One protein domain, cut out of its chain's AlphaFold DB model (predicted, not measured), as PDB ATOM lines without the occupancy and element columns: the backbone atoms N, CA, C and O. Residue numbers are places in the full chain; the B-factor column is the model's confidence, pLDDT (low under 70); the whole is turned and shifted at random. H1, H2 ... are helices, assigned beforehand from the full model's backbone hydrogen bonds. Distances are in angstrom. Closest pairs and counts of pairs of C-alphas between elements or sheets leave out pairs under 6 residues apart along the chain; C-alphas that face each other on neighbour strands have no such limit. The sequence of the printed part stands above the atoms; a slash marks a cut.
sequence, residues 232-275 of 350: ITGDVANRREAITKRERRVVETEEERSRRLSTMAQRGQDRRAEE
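What this domain is: This is residues 232 to 275 of the 350 residues of an uncharacterized protein of Araneus ventricosus (UniProt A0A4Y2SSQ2). Two straight helices of nearly equal length, H1 and then H2, make an open V, joined at its point by a tight link, with residues 232 to 248 and 261 to 275 standing free as its two arms. The printed part has 44 residues with two named helices and no named strand, and its class is all helix. It is extended, with a radius of gyration of the C-alphas of 14.6 A, and flat, spanning 40 by 30 by 6 A.

Where its parts are: H1, residues 232 to 251, begins at C-alpha 232 (109.205, 154.616, 88.920) and is 29.0 A long from first to last C-alpha. H2, residues 254 to 274, is 30.2 A long and ends at C-alpha 274 (137.262, 144.171, 112.941).

How they stand to each other: H1 and H2 are close but not clearly touching; their closest C-alphas, those of Arg 249 and Arg 257, are 7.7 A apart. They run opposite ways at a steep tilt of 63 degrees. Each O i to N i+4 pair is within hydrogen-bond range in H1, and 16 of 17 in H2.

The domain as a whole: The C-alphas of Ile 232 and Ala 273, the two farthest apart, are 40.0 A apart. The printed part has no cut. Its mean pLDDT is 85.8, and residues 232 to 236 are under 70.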
ATOM      1  N   ILE A 232     110.073 155.776  89.244       54.31
ATOM      2  CA  ILE A 232     109.205 154.616  88.920       54.31
ATOM      3  C   ILE A 232     109.998 153.466  88.268       54.31
ATOM      4  O   ILE A 232     109.837 152.310  88.645       54.31
ATOM      5  N   THR A 233     110.915 153.759  87.345       52.44
ATOM      6  CA  THR A 233     111.738 152.734  86.675       52.44
ATOM      7  C   THR A 233     112.764 152.075  87.602       52.44
ATOM      8  O   THR A 233     113.031 150.883  87.460       52.44
ATOM      9  N   GLY A 234     113.296 152.809  88.588       59.88
ATOM     10  CA  GLY A 234     114.201 152.256  89.605       59.88
ATOM     11  C   GLY A 234     113.484 151.355  90.616       59.88
ATOM     12  O   GLY A 234     114.016 150.317  91.003       59.88
ATOM     13  N   ASP A 235     112.251 151.709  90.991       67.38
ATOM     14  CA  ASP A 235     111.429 150.928  91.923       67.38
ATOM     15  C   ASP A 235     110.949 149.606  91.287       67.38
ATOM     16  O   ASP A 235     111.004 148.552  91.916       67.38
ATOM     17  N   VAL A 236     110.594 149.604  89.995       65.56
ATOM     18  CA  VAL A 236     110.228 148.364  89.280       65.56
ATOM     19  C   VAL A 236     111.410 147.391  89.174       65.56
ATOM     20  O   VAL A 236     111.229 146.191  89.388       65.56
ATOM     21  N   ALA A 237     112.622 147.878  88.885       72.19
ATOM     22  CA  ALA A 237     113.820 147.036  88.829       72.19
ATOM     23  C   ALA A 237     114.192 146.461  90.210       72.19
ATOM     24  O   ALA A 237     114.449 145.263  90.323       72.19
ATOM     25  N   ASN A 238     114.128 147.276  91.270       78.56
ATOM     26  CA  ASN A 238     114.393 146.845  92.646       78.56
ATOM     27  C   ASN A 238     113.369 145.799  93.127       78.56
ATOM     28  O   ASN A 238     113.738 144.763  93.679       78.56
ATOM     29  N   ARG A 239     112.077 146.003  92.834       79.19
ATOM     30  CA  ARG A 239     111.028 145.016  93.143       79.19
ATOM     31  C   ARG A 239     111.260 143.690  92.426       79.19
ATOM     32  O   ARG A 239     111.170 142.646  93.066       79.19
ATOM     33  N   ARG A 240     111.604 143.717  91.132       82.50
ATOM     34  CA  ARG A 240     111.944 142.499  90.372       82.50
ATOM     35  C   ARG A 240     113.153 141.785  90.977       82.50
ATOM     36  O   ARG A 240     113.104 140.578  91.170       82.50
ATOM     37  N   GLU A 241     114.199 142.516  91.353       83.94
ATOM     38  CA  GLU A 241     115.378 141.931  91.999       83.94
ATOM     39  C   GLU A 241     115.053 141.320  93.377       83.94
ATOM     40  O   GLU A 241     115.542 140.237  93.713       83.94
ATOM     41  N   ALA A 242     114.200 141.972  94.171       84.62
ATOM     42  CA  ALA A 242     113.741 141.461  95.460       84.62
ATOM     43  C   ALA A 242     112.920 140.167  95.314       84.62
ATOM     44  O   ALA A 242     113.114 139.234  96.101       84.62
ATOM     45  N   ILE A 243     112.057 140.094  94.292       86.19
ATOM     46  CA  ILE A 243     111.281 138.897  93.942       86.19
ATOM     47  C   ILE A 243     112.230 137.766  93.538       86.19
ATOM     48  O   ILE A 243     112.223 136.723  94.189       86.19
ATOM     49  N   THR A 244     113.153 138.004  92.602       87.56
ATOM     50  CA  THR A 244     114.135 136.995  92.167       87.56
ATOM     51  C   THR A 244     115.006 136.489  93.326       87.56
ATOM     52  O   THR A 244     115.298 135.298  93.428       87.56
ATOM     53  N   LYS A 245     115.414 137.364  94.258       88.06
ATOM     54  CA  LYS A 245     116.144 136.958  95.475       88.06
ATOM     55  C   LYS A 245     115.285 136.115  96.420       88.06
ATOM     56  O   LYS A 245     115.820 135.253  97.113       88.06
ATOM     57  N   ARG A 246     113.979 136.379  96.514       86.12
ATOM     58  CA  ARG A 246     113.050 135.572  97.319       86.12
ATOM     59  C   ARG A 246     112.826 134.204  96.683       86.12
ATOM     60  O   ARG A 246     112.925 133.220  97.399       86.12
ATOM     61  N   GLU A 247     112.601 134.148  95.378       87.94
ATOM     62  CA  GLU A 247     112.400 132.904  94.626       87.94
ATOM     63  C   GLU A 247     113.610 131.977  94.741       87.94
ATOM     64  O   GLU A 247     113.451 130.813  95.096       87.94
ATOM     65  N   ARG A 248     114.832 132.513  94.589       83.69
ATOM     66  CA  ARG A 248     116.062 131.744  94.839       83.69
ATOM     67  C   ARG A 248     116.092 131.148  96.249       83.69
ATOM     68  O   ARG A 248     116.402 129.977  96.394       83.69
ATOM     69  N   ARG A 249     115.693 131.910  97.275       87.06
ATOM     70  CA  ARG A 249     115.646 131.436  98.674       87.06
ATOM     71  C   ARG A 249     114.552 130.406  98.966       87.06
ATOM     72  O   ARG A 249     114.660 129.722  99.975       87.06
ATOM     73  N   VAL A 250     113.500 130.338  98.150       85.25
ATOM     74  CA  VAL A 250     112.405 129.360  98.306       85.25
ATOM     75  C   VAL A 250     112.773 128.023  97.665       85.25
ATOM     76  O   VAL A 250     112.406 126.982  98.193       85.25
ATOM     77  N   VAL A 251     113.504 128.059  96.550       87.44
ATOM     78  CA  VAL A 251     113.938 126.860  95.814       87.44
ATOM     79  C   VAL A 251     115.247 126.274  96.376       87.44
ATOM     80  O   VAL A 251     115.585 125.135  96.073       87.44
ATOM     81  N   GLU A 252     115.975 127.028  97.209       83.06
ATOM     82  CA  GLU A 252     117.195 126.583  97.902       83.06
ATOM     83  C   GLU A 252     116.981 125.252  98.649       83.06
ATOM     84  O   GLU A 252     116.083 125.121  99.483       83.06
ATOM     85  N   THR A 253     117.868 124.284  98.401       89.56
ATOM     86  CA  THR A 253     117.931 123.049  99.197       89.56
ATOM     87  C   THR A 253     118.425 123.346 100.619       89.56
ATOM     88  O   THR A 253     119.130 124.333 100.846       89.56
ATOM     89  N   GLU A 254     118.105 122.500 101.607       89.56
ATOM     90  CA  GLU A 254     118.512 122.752 103.005       89.56
ATOM     91  C   GLU A 254     120.044 122.807 103.169       89.56
ATOM     92  O   GLU A 254     120.558 123.604 103.953       89.56
ATOM     93  N   GLU A 255     120.802 122.046 102.372       89.00
ATOM     94  CA  GLU A 255     122.268 122.110 102.365       89.00
ATOM     95  C   GLU A 255     122.802 123.437 101.813       89.00
ATOM     96  O   GLU A 255     123.749 124.007 102.359       89.00
ATOM     97  N   GLU A 256     122.208 123.956 100.736       89.00
ATOM     98  CA  GLU A 256     122.575 125.256 100.166       89.00
ATOM     99  C   GLU A 256     122.184 126.402 101.096       89.00
ATOM    100  O   GLU A 256     122.965 127.337 101.298       89.00
ATOM    101  N   ARG A 257     121.013 126.296 101.726       92.88
ATOM    102  CA  ARG A 257     120.550 127.218 102.761       92.88
ATOM    103  C   ARG A 257     121.507 127.221 103.948       92.88
ATOM    104  O   ARG A 257     121.925 128.297 104.381       92.88
ATOM    105  N   SER A 258     121.907 126.046 104.429       94.88
ATOM    106  CA  SER A 258     122.875 125.888 105.516       94.88
ATOM    107  C   SER A 258     124.238 126.483 105.150       94.88
ATOM    108  O   SER A 258     124.758 127.326 105.885       94.88
ATOM    109  N   ARG A 259     124.774 126.172 103.958       93.62
ATOM    110  CA  ARG A 259     126.019 126.768 103.439       93.62
ATOM    111  C   ARG A 259     125.938 128.295 103.381       93.62
ATOM    112  O   ARG A 259     126.821 128.972 103.906       93.62
ATOM    113  N   ARG A 260     124.861 128.856 102.819       93.12
ATOM    114  CA  ARG A 260     124.650 130.312 102.728       93.12
ATOM    115  C   ARG A 260     124.571 130.967 104.108       93.12
ATOM    116  O   ARG A 260     125.196 132.007 104.324       93.12
ATOM    117  N   LEU A 261     123.812 130.385 105.040       94.38
ATOM    118  CA  LEU A 261     123.706 130.874 106.418       94.38
ATOM    119  C   LEU A 261     125.058 130.814 107.137       94.38
ATOM    120  O   LEU A 261     125.426 131.790 107.788       94.38
ATOM    121  N   SER A 262     125.823 129.735 106.955       95.19
ATOM    122  CA  SER A 262     127.168 129.579 107.514       95.19
ATOM    123  C   SER A 262     128.123 130.656 106.998       95.19
ATOM    124  O   SER A 262     128.779 131.333 107.787       95.19
ATOM    125  N   THR A 263     128.153 130.908 105.685       94.94
ATOM    126  CA  THR A 263     128.985 131.980 105.112       94.94
ATOM    127  C   THR A 263     128.581 133.366 105.628       94.94
ATOM    128  O   THR A 263     129.443 134.196 105.909       94.94
ATOM    129  N   MET A 264     127.281 133.641 105.784       94.62
ATOM    130  CA  MET A 264     126.810 134.911 106.356       94.62
ATOM    131  C   MET A 264     127.148 135.043 107.845       94.62
ATOM    132  O   MET A 264     127.482 136.143 108.290       94.62
ATOM    133  N   ALA A 265     127.079 133.947 108.607       94.25
ATOM    134  CA  ALA A 265     127.471 133.912 110.010       94.25
ATOM    135  C   ALA A 265     128.970 134.198 110.164       94.25
ATOM    136  O   ALA A 265     129.319 135.055 110.976       94.25
ATOM    137  N   GLN A 266     129.817 133.578 109.332       95.56
ATOM    138  CA  GLN A 266     131.263 133.815 109.310       95.56
ATOM    139  C   GLN A 266     131.580 135.281 109.008       95.56
ATOM    140  O   GLN A 266     132.162 135.964 109.841       95.56
ATOM    141  N   ARG A 267     131.049 135.833 107.907       94.88
ATOM    142  CA  ARG A 267     131.218 137.264 107.578       94.88
ATOM    143  C   ARG A 267     130.681 138.202 108.663       94.88
ATOM    144  O   ARG A 267     131.096 139.353 108.775       94.88
ATOM    145  N   GLY A 268     129.676 137.765 109.420       94.00
ATOM    146  CA  GLY A 268     129.156 138.500 110.569       94.00
ATOM    147  C   GLY A 268     130.064 138.428 111.795       94.00
ATOM    148  O   GLY A 268     130.010 139.326 112.628       94.00
ATOM    149  N   GLN A 269     130.857 137.369 111.950       92.75
ATOM    150  CA  GLN A 269     131.890 137.264 112.979       92.75
ATOM    151  C   GLN A 269     133.125 138.074 112.594       92.75
ATOM    152  O   GLN A 269     133.575 138.859 113.418       92.75
ATOM    153  N   ASP A 270     133.582 137.974 111.345       93.69
ATOM    154  CA  ASP A 270     134.754 138.705 110.850       93.69
ATOM    155  C   ASP A 270     134.556 140.222 111.018       93.69
ATOM    156  O   ASP A 270     135.355 140.890 111.669       93.69
ATOM    157  N   ARG A 271     133.396 140.754 110.596       92.69
ATOM    158  CA  ARG A 271     133.047 142.170 110.822       92.69
ATOM    159  C   ARG A 271     133.025 142.564 112.299       92.69
ATOM    160  O   ARG A 271     133.387 143.682 112.620       92.69
ATOM    161  N   ARG A 272     132.603 141.663 113.195       92.06
ATOM    162  CA  ARG A 272     132.601 141.917 114.647       92.06
ATOM    163  C   ARG A 272     134.000 141.859 115.257       92.06
ATOM    164  O   ARG A 272     134.201 142.459 116.305       92.06
ATOM    165  N   ALA A 273     134.930 141.126 114.647       91.31
ATOM    166  CA  ALA A 273     136.328 141.085 115.067       91.31
ATOM    167  C   ALA A 273     137.093 142.343 114.620       91.31
ATOM    168  O   ALA A 273     138.008 142.774 115.313       91.31
ATOM    169  N   GLU A 274     136.689 142.936 113.495       91.69
ATOM    170  CA  GLU A 274     137.262 144.171 112.941       91.69
ATOM    171  C   GLU A 274     136.640 145.463 113.518       91.69
ATOM    172  O   GLU A 274     137.160 146.552 113.278       91.69
ATOM    173  N   GLU A 275     135.535 145.367 114.271       90.38
ATOM    174  CA  GLU A 275     134.862 146.511 114.906       90.38
ATOM    175  C   GLU A 275     135.802 147.246 115.877       90.38
ATOM    176  O   GLU A 275     136.406 146.645 116.769       90.38
TER     177      GLU A 275